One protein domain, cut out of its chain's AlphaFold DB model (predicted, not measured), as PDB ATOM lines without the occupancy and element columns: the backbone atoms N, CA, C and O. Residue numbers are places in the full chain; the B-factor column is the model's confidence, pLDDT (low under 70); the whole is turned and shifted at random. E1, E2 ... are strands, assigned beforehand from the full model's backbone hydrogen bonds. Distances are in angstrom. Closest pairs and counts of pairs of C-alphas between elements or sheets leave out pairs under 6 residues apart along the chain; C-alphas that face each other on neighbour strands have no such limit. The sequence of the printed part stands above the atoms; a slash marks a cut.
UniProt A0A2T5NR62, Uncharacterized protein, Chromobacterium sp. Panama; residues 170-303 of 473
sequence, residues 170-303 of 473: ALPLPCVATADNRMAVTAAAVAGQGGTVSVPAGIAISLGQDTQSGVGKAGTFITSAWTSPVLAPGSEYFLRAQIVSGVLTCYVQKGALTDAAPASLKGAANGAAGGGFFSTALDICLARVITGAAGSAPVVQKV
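What this domain is: This is residues 170 to 303 of the 473 residues of an uncharacterized protein of Chromobacterium sp. Panama (UniProt A0A2T5NR62). Largely loop, the domain has a strongly twisted four-strand sheet, E6 E5 E7 E8, as its core; the hairpin E3 E4 crosses one end of it, a sandwich only partly face to face. The small hairpin E1 E2 lies over one face of the four-strand sheet, and the closest C-alphas of E1 and E8, those of Ala 187 and Val 300, are 7.2 A apart. The printed part, 134 residues, has eight named strands, E1 to E8, all strand by class, antiparallel, with 53 residues in them; it is compact, radius of gyration of the C-alphas 14.3 A, spans 44 by 30 by 25 A.

Where its parts are: Find C-alpha 236 at (-3.267, 12.058, -45.849); E5 runs to 244, 23.9 A. E6 is 247 to 254; E7, 283 to 290, bends by 56 degrees at 286; E8, 299 to 302, ends at (-16.330, 13.768, -42.683). E3 is 204 to 212, 23.8 A; E4, 215 to 222; E1, 186 to 188; E2, 196 to 199.

How they stand to each other: Look across E5 and E6 for N 240 and O 251, 2.8 A; across E5 and E7, N 239 and O 287, 2.9 A. The sandwich's strands cross at 70 degrees; the closest C-alphas of E3 and E5, Gln 209 and Ile 243, are 5.8 A apart.

The domain as a whole: The farthest C-alphas, Ala 170 and Gly 192, are 45.1 A apart. The printed part has no cut; links E4 to E5 and E6 to E7 are long. No printed residue is under 70.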
ATOM      1  N   ALA A 170     -12.068  26.158 -21.105       91.50
ATOM      2  CA  ALA A 170     -13.478  26.225 -20.727       91.50
ATOM      3  C   ALA A 170     -14.397  26.526 -21.924       91.50
ATOM      4  O   ALA A 170     -15.620  26.509 -21.782       91.50
ATOM      5  N   LEU A 171     -13.827  26.820 -23.097       92.81
ATOM      6  CA  LEU A 171     -14.604  27.017 -24.311       92.81
ATOM      7  C   LEU A 171     -15.195  25.684 -24.797       92.81
ATOM      8  O   LEU A 171     -14.525  24.650 -24.738       92.81
ATOM      9  N   PRO A 172     -16.439  25.691 -25.304       92.25
ATOM     10  CA  PRO A 172     -17.054  24.491 -25.849       92.25
ATOM     11  C   PRO A 172     -16.318  24.023 -27.108       92.25
ATOM     12  O   PRO A 172     -15.760  24.824 -27.862       92.25
ATOM     13  N   LEU A 173     -16.378  22.716 -27.367       92.94
ATOM     14  CA  LEU A 173     -15.949  22.164 -28.647       92.94
ATOM     15  C   LEU A 173     -16.816  22.704 -29.794       92.94
ATOM     16  O   LEU A 173     -18.001  23.003 -29.597       92.94
ATOM     17  N   PRO A 174     -16.241  22.819 -30.997       95.00
ATOM     18  CA  PRO A 174     -16.918  23.446 -32.106       95.00
ATOM     19  C   PRO A 174     -18.060  22.585 -32.638       95.00
ATOM     20  O   PRO A 174     -18.062  21.357 -32.534       95.00
ATOM     21  N   CYS A 175     -19.049  23.256 -33.222       95.31
ATOM     22  CA  CYS A 175     -20.261  22.629 -33.731       95.31
ATOM     23  C   CYS A 175     -20.565  23.102 -35.151       95.31
ATOM     24  O   CYS A 175     -20.503  24.301 -35.422       95.31
ATOM     25  N   VAL A 176     -20.931  22.177 -36.039       96.75
ATOM     26  CA  VAL A 176     -21.445  22.503 -37.378       96.75
ATOM     27  C   VAL A 176     -22.970  22.463 -37.348       96.75
ATOM     28  O   VAL A 176     -23.569  21.465 -36.941       96.75
ATOM     29  N   ALA A 177     -23.605  23.548 -37.790       94.69
ATOM     30  CA  ALA A 177     -25.057  23.716 -37.780       94.69
ATOM     31  C   ALA A 177     -25.729  23.046 -38.993       94.69
ATOM     32  O   ALA A 177     -26.384  23.692 -39.811       94.69
ATOM     33  N   THR A 178     -25.552  21.735 -39.112       93.56
ATOM     34  CA  THR A 178     -26.239  20.860 -40.072       93.56
ATOM     35  C   THR A 178     -26.992  19.767 -39.318       93.56
ATOM     36  O   THR A 178     -26.741  19.533 -38.136       93.56
ATOM     37  N   ALA A 179     -27.927  19.089 -39.988       88.31
ATOM     38  CA  ALA A 179     -28.753  18.057 -39.357       88.31
ATOM     39  C   ALA A 179     -27.936  16.877 -38.793       88.31
ATOM     40  O   ALA A 179     -28.320  16.301 -37.780       88.31
ATOM     41  N   ASP A 180     -26.807  16.537 -39.423       87.56
ATOM     42  CA  ASP A 180     -25.903  15.462 -38.996       87.56
ATOM     43  C   ASP A 180     -24.623  15.976 -38.310       87.56
ATOM     44  O   ASP A 180     -23.732  15.188 -37.990       87.56
ATOM     45  N   ASN A 181     -24.523  17.291 -38.081       93.75
ATOM     46  CA  ASN A 181     -23.359  17.971 -37.510       93.75
ATOM     47  C   ASN A 181     -22.038  17.742 -38.268       93.75
ATOM     48  O   ASN A 181     -20.951  17.850 -37.689       93.75
ATOM     49  N   ARG A 182     -22.110  17.440 -39.568       94.62
ATOM     50  CA  ARG A 182     -20.945  17.333 -40.449       94.62
ATOM     51  C   ARG A 182     -20.926  18.460 -41.471       94.62
ATOM     52  O   ARG A 182     -21.962  18.957 -41.910       94.62
ATOM     53  N   MET A 183     -19.721  18.839 -41.886       96.25
ATOM     54  CA  MET A 183     -19.531  19.771 -42.992       96.25
ATOM     55  C   MET A 183     -19.761  19.071 -44.331       96.25
ATOM     56  O   MET A 183     -19.257  17.970 -44.556       96.25
ATOM     57  N   ALA A 184     -20.481  19.725 -45.243       94.50
ATOM     58  CA  ALA A 184     -20.537  19.288 -46.630       94.50
ATOM     59  C   ALA A 184     -19.171  19.530 -47.290       94.50
ATOM     60  O   ALA A 184     -18.661  20.649 -47.285       94.50
ATOM     61  N   VAL A 185     -18.579  18.478 -47.853       96.94
ATOM     62  CA  VAL A 185     -17.269  18.538 -48.508       96.94
ATOM     63  C   VAL A 185     -17.369  17.815 -49.842       96.94
ATOM     64  O   VAL A 185     -17.847  16.684 -49.902       96.94
ATOM     65  N   THR A 186     -16.924  18.470 -50.907       97.44
ATOM     66  CA  THR A 186     -16.870  17.887 -52.254       97.44
ATOM     67  C   THR A 186     -15.424  17.658 -52.655       97.44
ATOM     68  O   THR A 186     -14.568  18.490 -52.368       97.44
ATOM     69  N   ALA A 187     -15.144  16.527 -53.295       97.69
ATOM     70  CA  ALA A 187     -13.815  16.168 -53.772       97.69
ATOM     71  C   ALA A 187     -13.796  16.175 -55.303       97.69
ATOM     72  O   ALA A 187     -14.736  15.698 -55.937       97.69
ATOM     73  N   ALA A 188     -12.724  16.698 -55.894       98.00
ATOM     74  CA  ALA A 188     -12.545  16.737 -57.340       98.00
ATOM     75  C   ALA A 188     -11.180  16.174 -57.737       98.00
ATOM     76  O   ALA A 188     -10.156  16.465 -57.112       98.00
ATOM     77  N   ALA A 189     -11.174  15.370 -58.799       97.75
ATOM     78  CA  ALA A 189      -9.958  14.884 -59.432       97.75
ATOM     79  C   ALA A 189      -9.202  16.034 -60.113       97.75
ATOM     80  O   ALA A 189      -9.807  16.917 -60.719       97.75
ATOM     81  N   VAL A 190      -7.871  15.996 -60.053       97.44
ATOM     82  CA  VAL A 190      -6.995  16.919 -60.786       97.44
ATOM     83  C   VAL A 190      -5.956  16.093 -61.530       97.44
ATOM     84  O   VAL A 190      -5.256  15.282 -60.924       97.44
ATOM     85  N   ALA A 191      -5.861  16.284 -62.847       96.19
ATOM     86  CA  ALA A 191      -4.966  15.508 -63.699       96.19
ATOM     87  C   ALA A 191      -3.509  15.591 -63.209       96.19
ATOM     88  O   ALA A 191      -2.982  16.677 -62.966       96.19
ATOM     89  N   GLY A 192      -2.867  14.430 -63.045       94.31
ATOM     90  CA  GLY A 192      -1.480  14.331 -62.583       94.31
ATOM     91  C   GLY A 192      -1.256  14.652 -61.098       94.31
ATOM     92  O   GLY A 192      -0.108  14.693 -60.671       94.31
ATOM     93  N   GLN A 193      -2.313  14.873 -60.307       96.38
ATOM     94  CA  GLN A 193      -2.223  15.334 -58.915       96.38
ATOM     95  C   GLN A 193      -3.196  14.584 -57.993       96.38
ATOM     96  O   GLN A 193      -4.004  13.786 -58.457       96.38
ATOM     97  N   GLY A 194      -3.128  14.817 -56.679       95.75
ATOM     98  CA  GLY A 194      -3.959  14.136 -55.675       95.75
ATOM     99  C   GLY A 194      -5.390  14.671 -55.552       95.75
ATOM    100  O   GLY A 194      -6.133  14.198 -54.698       95.75
ATOM    101  N   GLY A 195      -5.768  15.655 -56.376       97.81
ATOM    102  CA  GLY A 195      -7.087  16.287 -56.386       97.81
ATOM    103  C   GLY A 195      -7.225  17.494 -55.452       97.81
ATOM    104  O   GLY A 195      -6.235  18.048 -54.970       97.81
ATOM    105  N   THR A 196      -8.467  17.929 -55.235       98.12
ATOM    106  CA  THR A 196      -8.839  19.049 -54.349       98.12
ATOM    107  C   THR A 196     -10.096  18.721 -53.549       98.12
ATOM    108  O   THR A 196     -10.870  17.838 -53.931       98.12
ATOM    109  N   VAL A 197     -10.309  19.443 -52.448       98.25
ATOM    110  CA  VAL A 197     -11.552  19.411 -51.668       98.25
ATOM    111  C   VAL A 197     -12.135  20.810 -51.519       98.25
ATOM    112  O   VAL A 197     -11.387  21.779 -51.411       98.25
ATOM    113  N   SER A 198     -13.461  20.924 -51.504       98.31
ATOM    114  CA  SER A 198     -14.158  22.208 -51.390       98.31
ATOM    115  C   SER A 198     -15.266  22.188 -50.344       98.31
ATOM    116  O   SER A 198     -15.957  21.181 -50.174       98.31
ATOM    117  N   VAL A 199     -15.448  23.332 -49.688       98.00
ATOM    118  CA  VAL A 199     -16.476  23.623 -48.682       98.00
ATOM    119  C   VAL A 199     -17.410  24.706 -49.238       98.00
ATOM    120  O   VAL A 199     -16.921  25.690 -49.800       98.00
ATOM    121  N   PRO A 200     -18.741  24.558 -49.113       97.56
ATOM    122  CA  PRO A 200     -19.683  25.565 -49.587       97.56
ATOM    123  C   PRO A 200     -19.779  26.764 -48.633       97.56
ATOM    124  O   PRO A 200     -19.477  26.670 -47.441       97.56
ATOM    125  N   ALA A 201     -20.268  27.887 -49.154       97.25
ATOM    126  CA  ALA A 201     -20.636  29.040 -48.340       97.25
ATOM    127  C   ALA A 201     -21.966  28.817 -47.595       97.25
ATOM    128  O   ALA A 201     -22.798  28.020 -48.026       97.25
ATOM    129  N   GLY A 202     -22.200  29.589 -46.534       96.50
ATOM    130  CA  GLY A 202     -23.521  29.701 -45.902       96.50
ATOM    131  C   GLY A 202     -23.806  28.707 -44.775       96.50
ATOM    132  O   GLY A 202     -24.912  28.714 -44.241       96.50
ATOM    133  N   ILE A 203     -22.838  27.876 -44.376       96.81
ATOM    134  CA  ILE A 203     -22.994  26.950 -43.248       96.81
ATOM    135  C   ILE A 203     -22.487  27.631 -41.978       96.81
ATOM    136  O   ILE A 203     -21.370  28.143 -41.942       96.81
ATOM    137  N   ALA A 204     -23.303  27.635 -40.925       96.81
ATOM    138  CA  ALA A 204     -22.901  28.187 -39.639       96.81
ATOM    139  C   ALA A 204     -22.032  27.194 -38.848       96.81
ATOM    140  O   ALA A 204     -22.357  26.010 -38.731       96.81
ATOM    141  N   ILE A 205     -20.937  27.696 -38.281       96.38
ATOM    142  CA  ILE A 205     -20.036  26.978 -37.380       96.38
ATOM    143  C   ILE A 205     -19.916  27.773 -36.085       96.38
ATOM    144  O   ILE A 205     -19.565  28.952 -36.108       96.38
ATOM    145  N   SER A 206     -20.159  27.118 -34.956       95.12
ATOM    146  CA  SER A 206     -19.799  27.658 -33.646       95.12
ATOM    147  C   SER A 206     -18.371  27.244 -33.309       95.12
ATOM    148  O   SER A 206     -18.069  26.053 -33.328       95.12
ATOM    149  N   LEU A 207     -17.498  28.213 -33.029       95.44
ATOM    150  CA  LEU A 207     -16.064  28.011 -32.796       95.44
ATOM    151  C   LEU A 207     -15.526  29.051 -31.801       95.44
ATOM    152  O   LEU A 207     -16.032  30.174 -31.731       95.44
ATOM    153  N   GLY A 208     -14.508  28.688 -31.024       94.44
ATOM    154  CA  GLY A 208     -13.775  29.624 -30.182       94.44
ATOM    155  C   GLY A 208     -12.840  30.520 -30.993       94.44
ATOM    156  O   GLY A 208     -12.188  30.081 -31.937       94.44
ATOM    157  N   GLN A 209     -12.746  31.782 -30.594       92.50
ATOM    158  CA  GLN A 209     -11.712  32.703 -31.050       92.50
ATOM    159  C   GLN A 209     -10.889  33.160 -29.850       92.50
ATOM    160  O   GLN A 209     -11.440  33.541 -28.815       92.50
ATOM    161  N   ASP A 210      -9.574  33.118 -30.000       90.81
ATOM    162  CA  ASP A 210      -8.621  33.733 -29.092       90.81
ATOM    163  C   ASP A 210      -8.738  35.254 -29.189       90.81
ATOM    164  O   ASP A 210      -8.631  35.847 -30.261       90.81
ATOM    165  N   THR A 211      -8.996  35.891 -28.054       86.88
ATOM    166  CA  THR A 211      -9.049  37.354 -27.947       86.88
ATOM    167  C   THR A 211      -7.744  37.894 -27.378       86.88
ATOM    168  O   THR A 211      -7.294  38.968 -27.774       86.88
ATOM    169  N   GLN A 212      -7.125  37.136 -26.470       83.25
ATOM    170  CA  GLN A 212      -5.835  37.414 -25.845       83.25
ATOM    171  C   GLN A 212      -5.114  36.088 -25.551       83.25
ATOM    172  O   GLN A 212      -5.664  35.001 -25.727       83.25
ATOM    173  N   SER A 213      -3.871  36.155 -25.078       86.38
ATOM    174  CA  SER A 213      -3.116  34.952 -24.716       86.38
ATOM    175  C   SER A 213      -3.821  34.163 -23.604       86.38
ATOM    176  O   SER A 213      -3.930  34.637 -22.477       86.38
ATOM    177  N   GLY A 214      -4.264  32.939 -23.907       87.62
ATOM    178  CA  GLY A 214      -4.843  32.008 -22.930       87.62
ATOM    179  C   GLY A 214      -6.337  32.189 -22.633       87.62
ATOM    180  O   GLY A 214      -6.906  31.365 -21.910       87.62
ATOM    181  N   VAL A 215      -6.994  33.189 -23.227       91.06
ATOM    182  CA  VAL A 215      -8.441  33.426 -23.093       91.06
ATOM    183  C   VAL A 215      -9.096  33.681 -24.449       91.06
ATOM    184  O   VAL A 215      -8.457  34.107 -25.413       91.06
ATOM    185  N   GLY A 216     -10.388  33.399 -24.537       92.50
ATOM    186  CA  GLY A 216     -11.146  33.587 -25.762       92.50
ATOM    187  C   GLY A 216     -12.646  33.522 -25.545       92.50
ATOM    188  O   GLY A 216     -13.136  33.378 -24.426       92.50
ATOM    189  N   LYS A 217     -13.390  33.596 -26.642       91.88
ATOM    190  CA  LYS A 217     -14.854  33.537 -26.633       91.88
ATOM    191  C   LYS A 217     -15.377  32.651 -27.747       91.88
ATOM    192  O   LYS A 217     -14.822  32.630 -28.844       91.88
ATOM    193  N   ALA A 218     -16.474  31.953 -27.488       91.81
ATOM    194  CA  ALA A 218     -17.203  31.251 -28.534       91.81
ATOM    195  C   ALA A 218     -17.990  32.253 -29.389       91.81
ATOM    196  O   ALA A 218     -18.578  33.207 -28.875       91.81
ATOM    197  N   GLY A 219     -18.002  32.035 -30.697       92.56
ATOM    198  CA  GLY A 219     -18.811  32.785 -31.650       92.56
ATOM    199  C   GLY A 219     -19.379  31.865 -32.720       92.56
ATOM    200  O   GLY A 219     -18.935  30.728 -32.869       92.56
ATOM    201  N   THR A 220     -20.358  32.365 -33.469       95.12
ATOM    202  CA  THR A 220     -20.899  31.684 -34.647       95.12
ATOM    203  C   THR A 220     -20.432  32.412 -35.898       95.12
ATOM    204  O   THR A 220     -20.594  33.625 -36.018       95.12
ATOM    205  N   PHE A 221     -19.860  31.660 -36.830       96.50
ATOM    206  CA  PHE A 221     -19.271  32.155 -38.065       96.50
ATOM    207  C   PHE A 221     -19.892  31.430 -39.251       96.50
ATOM    208  O   PHE A 221     -20.255  30.261 -39.147       96.50
ATOM    209  N   ILE A 222     -20.015  32.116 -40.382       96.75
ATOM    210  CA  ILE A 222     -20.567  31.539 -41.607       96.75
ATOM    211  C   ILE A 222     -19.416  31.165 -42.536       96.75
ATOM    212  O   ILE A 222     -18.503  31.965 -42.742       96.75
ATOM    213  N   THR A 223     -19.451  29.959 -43.101       97.44
ATOM    214  CA  THR A 223     -18.471  29.548 -44.107       97.44
ATOM    215  C   THR A 223     -18.554  30.432 -45.345       97.44
ATOM    216  O   THR A 223     -19.635  30.790 -45.820       97.44
ATOM    217  N   SER A 224     -17.391  30.750 -45.903       96.56
ATOM    218  CA  SER A 224     -17.258  31.206 -47.284       96.56
ATOM    219  C   SER A 224     -16.972  30.002 -48.182       96.56
ATOM    220  O   SER A 224     -16.497  28.966 -47.714       96.56
ATOM    221  N   ALA A 225     -17.292  30.118 -49.471       97.50
ATOM    222  CA  ALA A 225     -16.937  29.083 -50.430       97.50
ATOM    223  C   ALA A 225     -15.411  29.006 -50.514       97.50
ATOM    224  O   ALA A 225     -14.745  30.023 -50.722       97.50
ATOM    225  N   TRP A 226     -14.866  27.810 -50.335       98.06
ATOM    226  CA  TRP A 226     -13.428  27.602 -50.255       98.06
ATOM    227  C   TRP A 226     -13.037  26.296 -50.934       98.06
ATOM    228  O   TRP A 226     -13.721  25.285 -50.781       98.06
ATOM    229  N   THR A 227     -11.910  26.309 -51.642       98.19
ATOM    230  CA  THR A 227     -11.311  25.136 -52.286       98.19
ATOM    231  C   THR A 227      -9.859  25.025 -51.849       98.19
ATOM    232  O   THR A 227      -9.140  26.025 -51.793       98.19
ATOM    233  N   SER A 228      -9.424  23.808 -51.535       97.81
ATOM    234  CA  SER A 228      -8.050  23.544 -51.129       97.81
ATOM    235  C   SER A 228      -7.059  23.839 -52.255       97.81
ATOM    236  O   SER A 228      -7.396  23.708 -53.435       97.81
ATOM    237  N   PRO A 229      -5.787  24.112 -51.918       96.38
ATOM    238  CA  PRO A 229      -4.698  23.909 -52.860       96.38
ATOM    239  C   PRO A 229      -4.724  22.486 -53.431       96.38
ATOM    240  O   PRO A 229      -5.302  21.565 -52.839       96.38
ATOM    241  N   VAL A 230      -4.069  22.304 -54.576       96.62
ATOM    242  CA  VAL A 230      -3.878  20.978 -55.167       96.62
ATOM    243  C   VAL A 230      -3.079  20.108 -54.202       96.62
ATOM    244  O   VAL A 230      -1.988  20.480 -53.766       96.62
ATOM    245  N   LEU A 231      -3.638  18.952 -53.859       96.94
ATOM    246  CA  LEU A 231      -3.046  18.040 -52.892       96.94
ATOM    247  C   LEU A 231      -2.045  17.104 -53.577       96.94
ATOM    248  O   LEU A 231      -2.247  16.666 -54.711       96.94
ATOM    249  N   ALA A 232      -0.973  16.758 -52.866       96.25
ATOM    250  CA  ALA A 232      -0.050  15.717 -53.319       96.25
ATOM    251  C   ALA A 232      -0.744  14.336 -53.324       96.25
ATOM    252  O   ALA A 232      -1.443  14.052 -52.351       96.25
ATOM    253  N   PRO A 233      -0.533  13.481 -54.346       96.88
ATOM    254  CA  PRO A 233      -1.024  12.098 -54.363       96.88
ATOM    255  C   PRO A 233      -0.513  11.254 -53.183       96.88
ATOM    256  O   PRO A 233       0.532  11.558 -52.600       96.88
ATOM    257  N   GLY A 234      -1.218  10.163 -52.862       95.81
ATOM    258  CA  GLY A 234      -0.786   9.163 -51.871       95.81
ATOM    259  C   GLY A 234      -0.532   9.713 -50.463       95.81
ATOM    260  O   GLY A 234       0.286   9.179 -49.723       95.81
ATOM    261  N   SER A 235      -1.175  10.824 -50.120       95.56
ATOM    262  CA  SER A 235      -0.993  11.569 -48.875       95.56
ATOM    263  C   SER A 235      -2.300  11.679 -48.090       95.56
ATOM    264  O   SER A 235      -3.393  11.729 -48.666       95.56
ATOM    265  N   GLU A 236      -2.168  11.797 -46.772       96.44
ATOM    266  CA  GLU A 236      -3.267  12.058 -45.849       96.44
ATOM    267  C   GLU A 236      -3.241  13.519 -45.384       96.44
ATOM    268  O   GLU A 236      -2.208  14.046 -44.956       96.44
ATOM    269  N   TYR A 237      -4.391  14.177 -45.497       97.88
ATOM    270  CA  TYR A 237      -4.616  15.547 -45.057       97.88
ATOM    271  C   TYR A 237      -5.846  15.618 -44.167       97.88
ATOM    272  O   TYR A 237      -6.754  14.793 -44.240       97.88
ATOM    273  N   PHE A 238      -5.911  16.682 -43.385       98.31
ATOM    274  CA  PHE A 238      -7.071  17.041 -42.597       98.31
ATOM    275  C   PHE A 238      -7.552  18.404 -43.066       98.31
ATOM    276  O   PHE A 238      -6.775  19.360 -43.106       98.31
ATOM    277  N   LEU A 239      -8.819  18.465 -43.468       98.31
ATOM    278  CA  LEU A 239      -9.521  19.703 -43.766       98.31
ATOM    279  C   LEU A 239      -9.970  20.310 -42.446       98.31
ATOM    280  O   LEU A 239     -10.711  19.682 -41.689       98.31
ATOM    281  N   ARG A 240      -9.523  21.529 -42.180       98.00
ATOM    282  CA  ARG A 240      -9.693  22.201 -40.898       98.00
ATOM    283  C   ARG A 240     -10.152  23.636 -41.104       98.00
ATOM    284  O   ARG A 240     -10.049  24.174 -42.208       98.00
ATOM    285  N   ALA A 241     -10.666  24.259 -40.056       97.69
ATOM    286  CA  ALA A 241     -10.932  25.687 -40.056       97.69
ATOM    287  C   ALA A 241     -10.632  26.307 -38.691       97.69
ATOM    288  O   ALA A 241     -10.797  25.673 -37.653       97.69
ATOM    289  N   GLN A 242     -10.202  27.564 -38.707       96.50
ATOM    290  CA  GLN A 242      -9.912  28.332 -37.501       96.50
ATOM    291  C   GLN A 242     -10.213  29.814 -37.714       96.50
ATOM    292  O   GLN A 242     -10.340  30.269 -38.854       96.50
ATOM    293  N   ILE A 243     -10.320  30.576 -36.626       96.00
ATOM    294  CA  ILE A 243     -10.475  32.030 -36.705       96.00
ATOM    295  C   ILE A 243      -9.098  32.686 -36.818       96.00
ATOM    296  O   ILE A 243      -8.237  32.515 -35.954       96.00
ATOM    297  N   VAL A 244      -8.908  33.459 -37.886       92.25
ATOM    298  CA  VAL A 244      -7.710  34.269 -38.133       92.25
ATOM    299  C   VAL A 244      -8.162  35.708 -38.321       92.25
ATOM    300  O   VAL A 244      -8.958  35.997 -39.212       92.25
ATOM    301  N   SER A 245      -7.703  36.605 -37.447       88.75
ATOM    302  CA  SER A 245      -8.061  38.033 -37.491       88.75
ATOM    303  C   SER A 245      -9.580  38.283 -37.570       88.75
ATOM    304  O   SER A 245     -10.038  39.163 -38.291       88.75
ATOM    305  N   GLY A 246     -10.367  37.482 -36.841       89.06
ATOM    306  CA  GLY A 246     -11.831  37.582 -36.795       89.06
ATOM    307  C   GLY A 246     -12.577  36.911 -37.956       89.06
ATOM    308  O   GLY A 246     -13.803  36.980 -37.998       89.06
ATOM    309  N   VAL A 247     -11.876  36.244 -38.878       92.12
ATOM    310  CA  VAL A 247     -12.473  35.579 -40.046       92.12
ATOM    311  C   VAL A 247     -12.268  34.068 -39.974       92.12
ATOM    312  O   VAL A 247     -11.163  33.585 -39.721       92.12
ATOM    313  N   LEU A 248     -13.334  33.310 -40.239       96.75
ATOM    314  CA  LEU A 248     -13.262  31.858 -40.381       96.75
ATOM    315  C   LEU A 248     -12.471  31.495 -41.641       96.75
ATOM    316  O   LEU A 248     -12.894  31.782 -42.759       96.75
ATOM    317  N   THR A 249     -11.331  30.841 -41.444       96.50
ATOM    318  CA  THR A 249     -10.403  30.463 -42.507       96.50
ATOM    319  C   THR A 249     -10.293  28.948 -42.575       96.50
ATOM    320  O   THR A 249      -9.815  28.311 -41.634       96.50
ATOM    321  N   CYS A 250     -10.728  28.368 -43.695       97.69
ATOM    322  CA  CYS A 250     -10.518  26.957 -44.002       97.69
ATOM    323  C   CYS A 250      -9.094  26.719 -44.515       97.69
ATOM    324  O   CYS A 250      -8.518  27.555 -45.216       97.69
ATOM    325  N   TYR A 251      -8.527  25.566 -44.179       97.88
ATOM    326  CA  TYR A 251      -7.203  25.157 -44.624       97.88
ATOM    327  C   TYR A 251      -7.055  23.632 -44.600       97.88
ATOM    328  O   TYR A 251      -7.882  22.911 -44.044       97.88
ATOM    329  N   VAL A 252      -5.975  23.134 -45.198       97.75
ATOM    330  CA  VAL A 252      -5.567  21.725 -45.109       97.75
ATOM    331  C   VAL A 252      -4.207  21.608 -44.435       97.75
ATOM    332  O   VAL A 252      -3.359  22.490 -44.570       97.75
ATOM    333  N   GLN A 253      -3.992  20.510 -43.719       97.69
ATOM    334  CA  GLN A 253      -2.714  20.184 -43.088       97.69
ATOM    335  C   GLN A 253      -2.449  18.684 -43.212       97.69
ATOM    336  O   GLN A 253      -3.367  17.886 -43.023       97.69
ATOM    337  N   LYS A 254      -1.211  18.291 -43.535       97.31
ATOM    338  CA  LYS A 254      -0.822  16.873 -43.537       97.31
ATOM    339  C   LYS A 254      -0.762  16.336 -42.113       97.31
ATOM    340  O   LYS A 254      -0.389  17.060 -41.194       97.31
ATOM    341  N   GLY A 255      -1.073  15.062 -41.923       96.12
ATOM    342  CA  GLY A 255      -0.975  14.434 -40.608       96.12
ATOM    343  C   GLY A 255      -1.350  12.963 -40.621       96.12
ATOM    344  O   GLY A 255      -1.605  12.393 -41.680       96.12
ATOM    345  N   ALA A 256      -1.418  12.386 -39.429       94.88
ATOM    346  CA  ALA A 256      -1.916  11.041 -39.173       94.88
ATOM    347  C   ALA A 256      -3.022  11.093 -38.113       94.88
ATOM    348  O   ALA A 256      -2.947  11.902 -37.193       94.88
ATOM    349  N   LEU A 257      -4.015  10.197 -38.185       92.88
ATOM    350  CA  LEU A 257      -5.128  10.114 -37.213       92.88
ATOM    351  C   LEU A 257      -4.704   9.974 -35.737       92.88
ATOM    352  O   LEU A 257      -5.521  10.138 -34.835       92.88
ATOM    353  N   THR A 258      -3.440   9.638 -35.486       92.00
ATOM    354  CA  THR A 258      -2.849   9.496 -34.153       92.00
ATOM    355  C   THR A 258      -2.147  10.763 -33.656       92.00
ATOM    356  O   THR A 258      -1.531  10.726 -32.591       92.00
ATOM    357  N   ASP A 259      -2.174  11.862 -34.415       96.00
ATOM    358  CA  ASP A 259      -1.510  13.107 -34.030       96.00
ATOM    359  C   ASP A 259      -2.139  13.688 -32.751       96.00
ATOM    360  O   ASP A 259      -3.360  13.774 -32.599       96.00
ATOM    361  N   ALA A 260      -1.288  14.121 -31.818       95.19
ATOM    362  CA  ALA A 260      -1.729  14.790 -30.601       95.19
ATOM    363  C   ALA A 260      -2.212  16.218 -30.894       95.19
ATOM    364  O   ALA A 260      -1.696  16.895 -31.787       95.19
ATOM    365  N   ALA A 261      -3.166  16.705 -30.096       94.62
ATOM    366  CA  ALA A 261      -3.579  18.100 -30.170       94.62
ATOM    367  C   ALA A 261      -2.385  19.026 -29.848       94.62
ATOM    368  O   ALA A 261      -1.707  18.818 -28.836       94.62
ATOM    369  N   PRO A 262      -2.108  20.047 -30.678       94.69
ATOM    370  CA  PRO A 262      -1.012  20.971 -30.435       94.69
ATOM    371  C   PRO A 262      -1.302  21.838 -29.204       94.69
ATOM    372  O   PRO A 262      -2.450  22.188 -28.933       94.69
ATOM    373  N   ALA A 263      -0.255  22.260 -28.489       92.69
ATOM    374  CA  ALA A 263      -0.390  23.117 -27.304       92.69
ATOM    375  C   ALA A 263      -1.024  24.489 -27.614       92.69
ATOM    376  O   ALA A 263      -1.658  25.090 -26.752       92.69
ATOM    377  N   SER A 264      -0.889  24.965 -28.855       92.06
ATOM    378  CA  SER A 264      -1.562  26.168 -29.364       92.06
ATOM    379  C   SER A 264      -3.077  26.002 -29.517       92.06
ATOM    380  O   SER A 264      -3.766  26.985 -29.780       92.06
ATOM    381  N   LEU A 265      -3.586  24.765 -29.444       94.44
ATOM    382  CA  LEU A 265      -4.935  24.355 -29.838       94.44
ATOM    383  C   LEU A 265      -5.272  24.634 -31.311       94.44
ATOM    384  O   LEU A 265      -6.396  24.373 -31.721       94.44
ATOM    385  N   LYS A 266      -4.325  25.122 -32.114       95.00
ATOM    386  CA  LYS A 266      -4.508  25.509 -33.517       95.00
ATOM    387  C   LYS A 266      -3.603  24.693 -34.418       95.00
ATOM    388  O   LYS A 266      -2.428  24.500 -34.093       95.00
ATOM    389  N   GLY A 267      -4.127  24.245 -35.554       94.62
ATOM    390  CA  GLY A 267      -3.295  23.606 -36.564       94.62
ATOM    391  C   GLY A 267      -2.527  24.629 -37.404       94.62
ATOM    392  O   GLY A 267      -2.763  25.839 -37.358       94.62
ATOM    393  N   ALA A 268      -1.589  24.121 -38.197       94.62
ATOM    394  CA  ALA A 268      -0.752  24.914 -39.082       94.62
ATOM    395  C   ALA A 268      -1.212  24.729 -40.531       94.62
ATOM    396  O   ALA A 268      -1.112  23.634 -41.091       94.62
ATOM    397  N   ALA A 269      -1.691  25.806 -41.156       92.56
ATOM    398  CA  ALA A 269      -2.072  25.782 -42.562       92.56
ATOM    399  C   ALA A 269      -0.898  25.324 -43.439       92.56
ATOM    400  O   ALA A 269       0.199  25.871 -43.353       92.56
ATOM    401  N   ASN A 270      -1.132  24.306 -44.273       88.50
ATOM    402  CA  ASN A 270      -0.120  23.658 -45.111       88.50
ATOM    403  C   ASN A 270       1.072  23.064 -44.330       88.50
ATOM    404  O   ASN A 270       2.136  22.839 -44.905       88.50
ATOM    405  N   GLY A 271       0.902  22.788 -43.032       91.56
ATOM    406  CA  GLY A 271       1.906  22.096 -42.229       91.56
ATOM    407  C   GLY A 271       2.238  20.717 -42.807       91.56
ATOM    408  O   GLY A 271       1.360  20.008 -43.308       91.56
ATOM    409  N   ALA A 272       3.517  20.338 -42.737       92.19
ATOM    410  CA  ALA A 272       4.020  19.080 -43.292       92.19
ATOM    411  C   ALA A 272       3.598  17.830 -42.491       92.19
ATOM    412  O   ALA A 272       3.675  16.724 -43.022       92.19
ATOM    413  N   ALA A 273       3.158  18.008 -41.241       94.75
ATOM    414  CA  ALA A 273       2.666  16.971 -40.333       94.75
ATOM    415  C   ALA A 273       1.792  17.598 -39.221       94.75
ATOM    416  O   ALA A 273       1.655  18.826 -39.154       94.75
ATOM    417  N   GLY A 274       1.232  16.768 -38.334       95.06
ATOM    418  CA  GLY A 274       0.535  17.209 -37.121       95.06
ATOM    419  C   GLY A 274      -0.897  17.697 -37.342       95.06
ATOM    420  O   GLY A 274      -1.442  18.387 -36.487       95.06
ATOM    421  N   GLY A 275      -1.489  17.429 -38.508       95.38
ATOM    422  CA  GLY A 275      -2.851  17.842 -38.843       95.38
ATOM    423  C   GLY A 275      -3.942  16.911 -38.325       95.38
ATOM    424  O   GLY A 275      -5.105  17.309 -38.342       95.38
ATOM    425  N   GLY A 276      -3.607  15.697 -37.882       95.81
ATOM    426  CA  GLY A 276      -4.584  14.639 -37.625       95.81
ATOM    427  C   GLY A 276      -5.079  14.506 -36.192       95.81
ATOM    428  O   GLY A 276      -5.396  13.403 -35.767       95.81
ATOM    429  N   PHE A 277      -5.164  15.612 -35.453       95.94
ATOM    430  CA  PHE A 277      -5.778  15.659 -34.125       95.94
ATOM    431  C   PHE A 277      -7.277  15.988 -34.212       95.94
ATOM    432  O   PHE A 277      -7.730  16.633 -35.164       95.94
ATOM    433  N   PHE A 278      -8.058  15.579 -33.210       95.25
ATOM    434  CA  PHE A 278      -9.486  15.908 -33.143       95.25
ATOM    435  C   PHE A 278      -9.721  17.423 -32.967       95.25
ATOM    436  O   PHE A 278      -8.798  18.179 -32.668       95.25
ATOM    437  N   SER A 279     -10.952  17.893 -33.177       95.31
ATOM    438  CA  SER A 279     -11.313  19.301 -32.981       95.31
ATOM    439  C   SER A 279     -10.974  19.790 -31.566       95.31
ATOM    440  O   SER A 279     -11.203  19.093 -30.578       95.31
ATOM    441  N   THR A 280     -10.457  21.011 -31.473       95.31
ATOM    442  CA  THR A 280     -10.187  21.738 -30.226       95.31
ATOM    443  C   THR A 280     -11.144  22.924 -30.117       95.31
ATOM    444  O   THR A 280     -11.899  23.214 -31.043       95.31
ATOM    445  N   ALA A 281     -11.084  23.674 -29.016       93.81
ATOM    446  CA  ALA A 281     -11.873  24.894 -28.858       93.81
ATOM    447  C   ALA A 281     -11.602  25.974 -29.928       93.81
ATOM    448  O   ALA A 281     -12.504  26.749 -30.236       93.81
ATOM    449  N   LEU A 282     -10.383  26.048 -30.477       95.62
ATOM    450  CA  LEU A 282      -9.969  27.102 -31.418       95.62
ATOM    451  C   LEU A 282      -9.869  26.633 -32.870       95.62
ATOM    452  O   LEU A 282      -9.716  27.456 -33.774       95.62
ATOM    453  N   ASP A 283      -9.951  25.324 -33.093       96.50
ATOM    454  CA  ASP A 283      -9.688  24.714 -34.384       96.50
ATOM    455  C   ASP A 283     -10.609  23.518 -34.620       96.50
ATOM    456  O   ASP A 283     -10.617  22.547 -33.860       96.50
ATOM    457  N   ILE A 284     -11.395  23.586 -35.689       97.31
ATOM    458  CA  ILE A 284     -12.332  22.531 -36.059       97.31
ATOM    459  C   ILE A 284     -11.721  21.636 -37.139       97.31
ATOM    460  O   ILE A 284     -11.341  22.109 -38.209       97.31
ATOM    461  N   CYS A 285     -11.688  20.326 -36.897       97.50
ATOM    462  CA  CYS A 285     -11.413  19.324 -37.921       97.50
ATOM    463  C   CYS A 285     -12.724  18.959 -38.628       97.50
ATOM    464  O   CYS A 285     -13.658  18.459 -38.004       97.50
ATOM    465  N   LEU A 286     -12.819  19.231 -39.929       97.69
ATOM    466  CA  LEU A 286     -14.040  19.051 -40.721       97.69
ATOM    467  C   LEU A 286     -14.062  17.699 -41.441       97.69
ATOM    468  O   LEU A 286     -15.124  17.087 -41.570       97.69
ATOM    469  N   ALA A 287     -12.910  17.234 -41.924       97.88
ATOM    470  CA  ALA A 287     -12.788  15.946 -42.598       97.88
ATOM    471  C   ALA A 287     -11.345  15.429 -42.615       97.88
ATOM    472  O   ALA A 287     -10.397  16.205 -42.737       97.88
ATOM    473  N   ARG A 288     -11.197  14.103 -42.606       97.44
ATOM    474  CA  ARG A 288      -9.987  13.409 -43.055       97.44
ATOM    475  C   ARG A 288     -10.065  13.232 -44.573       97.44
ATOM    476  O   ARG A 288     -11.097  12.824 -45.101       97.44
ATOM    477  N   VAL A 289      -8.983  13.546 -45.273       97.56
ATOM    478  CA  VAL A 289      -8.888  13.551 -46.736       97.56
ATOM    479  C   VAL A 289      -7.734  12.650 -47.156       97.56
ATOM    480  O   VAL A 289      -6.573  12.934 -46.870       97.56
ATOM    481  N   ILE A 290      -8.055  11.564 -47.852       96.19
ATOM    482  CA  ILE A 290      -7.088  10.562 -48.301       96.19
ATOM    483  C   ILE A 290      -6.966  10.681 -49.814       96.19
ATOM    484  O   ILE A 290      -7.918  10.432 -50.555       96.19
ATOM    485  N   THR A 291      -5.791  11.083 -50.284       97.38
ATOM    486  CA  THR A 291      -5.527  11.222 -51.720       97.38
ATOM    487  C   THR A 291      -5.038   9.897 -52.300       97.38
ATOM    488  O   THR A 291      -4.170   9.233 -51.734       97.38
ATOM    489  N   GLY A 292      -5.621   9.501 -53.431       94.25
ATOM    490  CA  GLY A 292      -5.255   8.276 -54.139       94.25
ATOM    491  C   GLY A 292      -4.089   8.473 -55.109       94.25
ATOM    492  O   GLY A 292      -3.236   9.346 -54.934       94.25
ATOM    493  N   ALA A 293      -4.079   7.656 -56.165       95.00
ATOM    494  CA  ALA A 293      -3.186   7.838 -57.304       95.00
ATOM    495  C   ALA A 293      -3.410   9.199 -57.993       95.00
ATOM    496  O   ALA A 293      -4.484   9.796 -57.905       95.00
ATOM    497  N   ALA A 294      -2.387   9.682 -58.699       95.62
ATOM    498  CA  ALA A 294      -2.462  10.923 -59.459       95.62
ATOM    499  C   ALA A 294      -3.610  10.882 -60.487       95.62
ATOM    500  O   ALA A 294      -3.710   9.937 -61.267       95.62
ATOM    501  N   GLY A 295      -4.458  11.911 -60.505       95.06
ATOM    502  CA  GLY A 295      -5.655  11.975 -61.348       95.06
ATOM    503  C   GLY A 295      -6.938  11.466 -60.683       95.06
ATOM    504  O   GLY A 295      -8.004  11.623 -61.272       95.06
ATOM    505  N   SER A 296      -6.873  10.904 -59.474       96.25
ATOM    506  CA  SER A 296      -8.051  10.440 -58.731       96.25
ATOM    507  C   SER A 296      -8.629  11.534 -57.829       96.25
ATOM    508  O   SER A 296      -7.905  12.396 -57.331       96.25
ATOM    509  N   ALA A 297      -9.940  11.488 -57.580       96.81
ATOM    510  CA  ALA A 297     -10.559  12.323 -56.552       96.81
ATOM    511  C   ALA A 297     -10.204  11.796 -55.142       96.81
ATOM    512  O   ALA A 297     -10.164  10.577 -54.950       96.81
ATOM    513  N   PRO A 298      -9.961  12.678 -54.154       97.75
ATOM    514  CA  PRO A 298      -9.744  12.273 -52.769       97.75
ATOM    515  C   PRO A 298     -10.943  11.531 -52.168       97.75
ATOM    516  O   PRO A 298     -12.094  11.884 -52.425       97.75
ATOM    517  N   VAL A 299     -10.671  10.568 -51.286       95.81
ATOM    518  CA  VAL A 299     -11.680   9.993 -50.384       95.81
ATOM    519  C   VAL A 299     -11.818  10.909 -49.173       95.81
ATOM    520  O   VAL A 299     -10.823  11.251 -48.531       95.81
ATOM    521  N   VAL A 300     -13.048  11.303 -48.853       96.75
ATOM    522  CA  VAL A 300     -13.345  12.234 -47.759       96.75
ATOM    523  C   VAL A 300     -14.123  11.510 -46.667       96.75
ATOM    524  O   VAL A 300     -15.229  11.043 -46.898       96.75
ATOM    525  N   GLN A 301     -13.564  11.461 -45.460       96.25
ATOM    526  CA  GLN A 301     -14.239  10.969 -44.261       96.25
ATOM    527  C   GLN A 301     -14.576  12.167 -43.373       96.25
ATOM    528  O   GLN A 301     -13.709  12.740 -42.707       96.25
ATOM    529  N   LYS A 302     -15.840  12.589 -43.410       96.06
ATOM    530  CA  LYS A 302     -16.330  13.768 -42.683       96.06
ATOM    531  C   LYS A 302     -16.313  13.533 -41.170       96.06
ATOM    532  O   LYS A 302     -16.687  12.463 -40.694       96.06
ATOM    533  N   VAL A 303     -15.942  14.564 -40.419       95.88
ATOM    534  CA  VAL A 303     -15.886  14.534 -38.953       95.88
ATOM    535  C   VAL A 303     -17.161  15.131 -38.371       95.88
ATOM    536  O   VAL A 303     -17.645  16.168 -38.835       95.88
TER     537      VAL A 303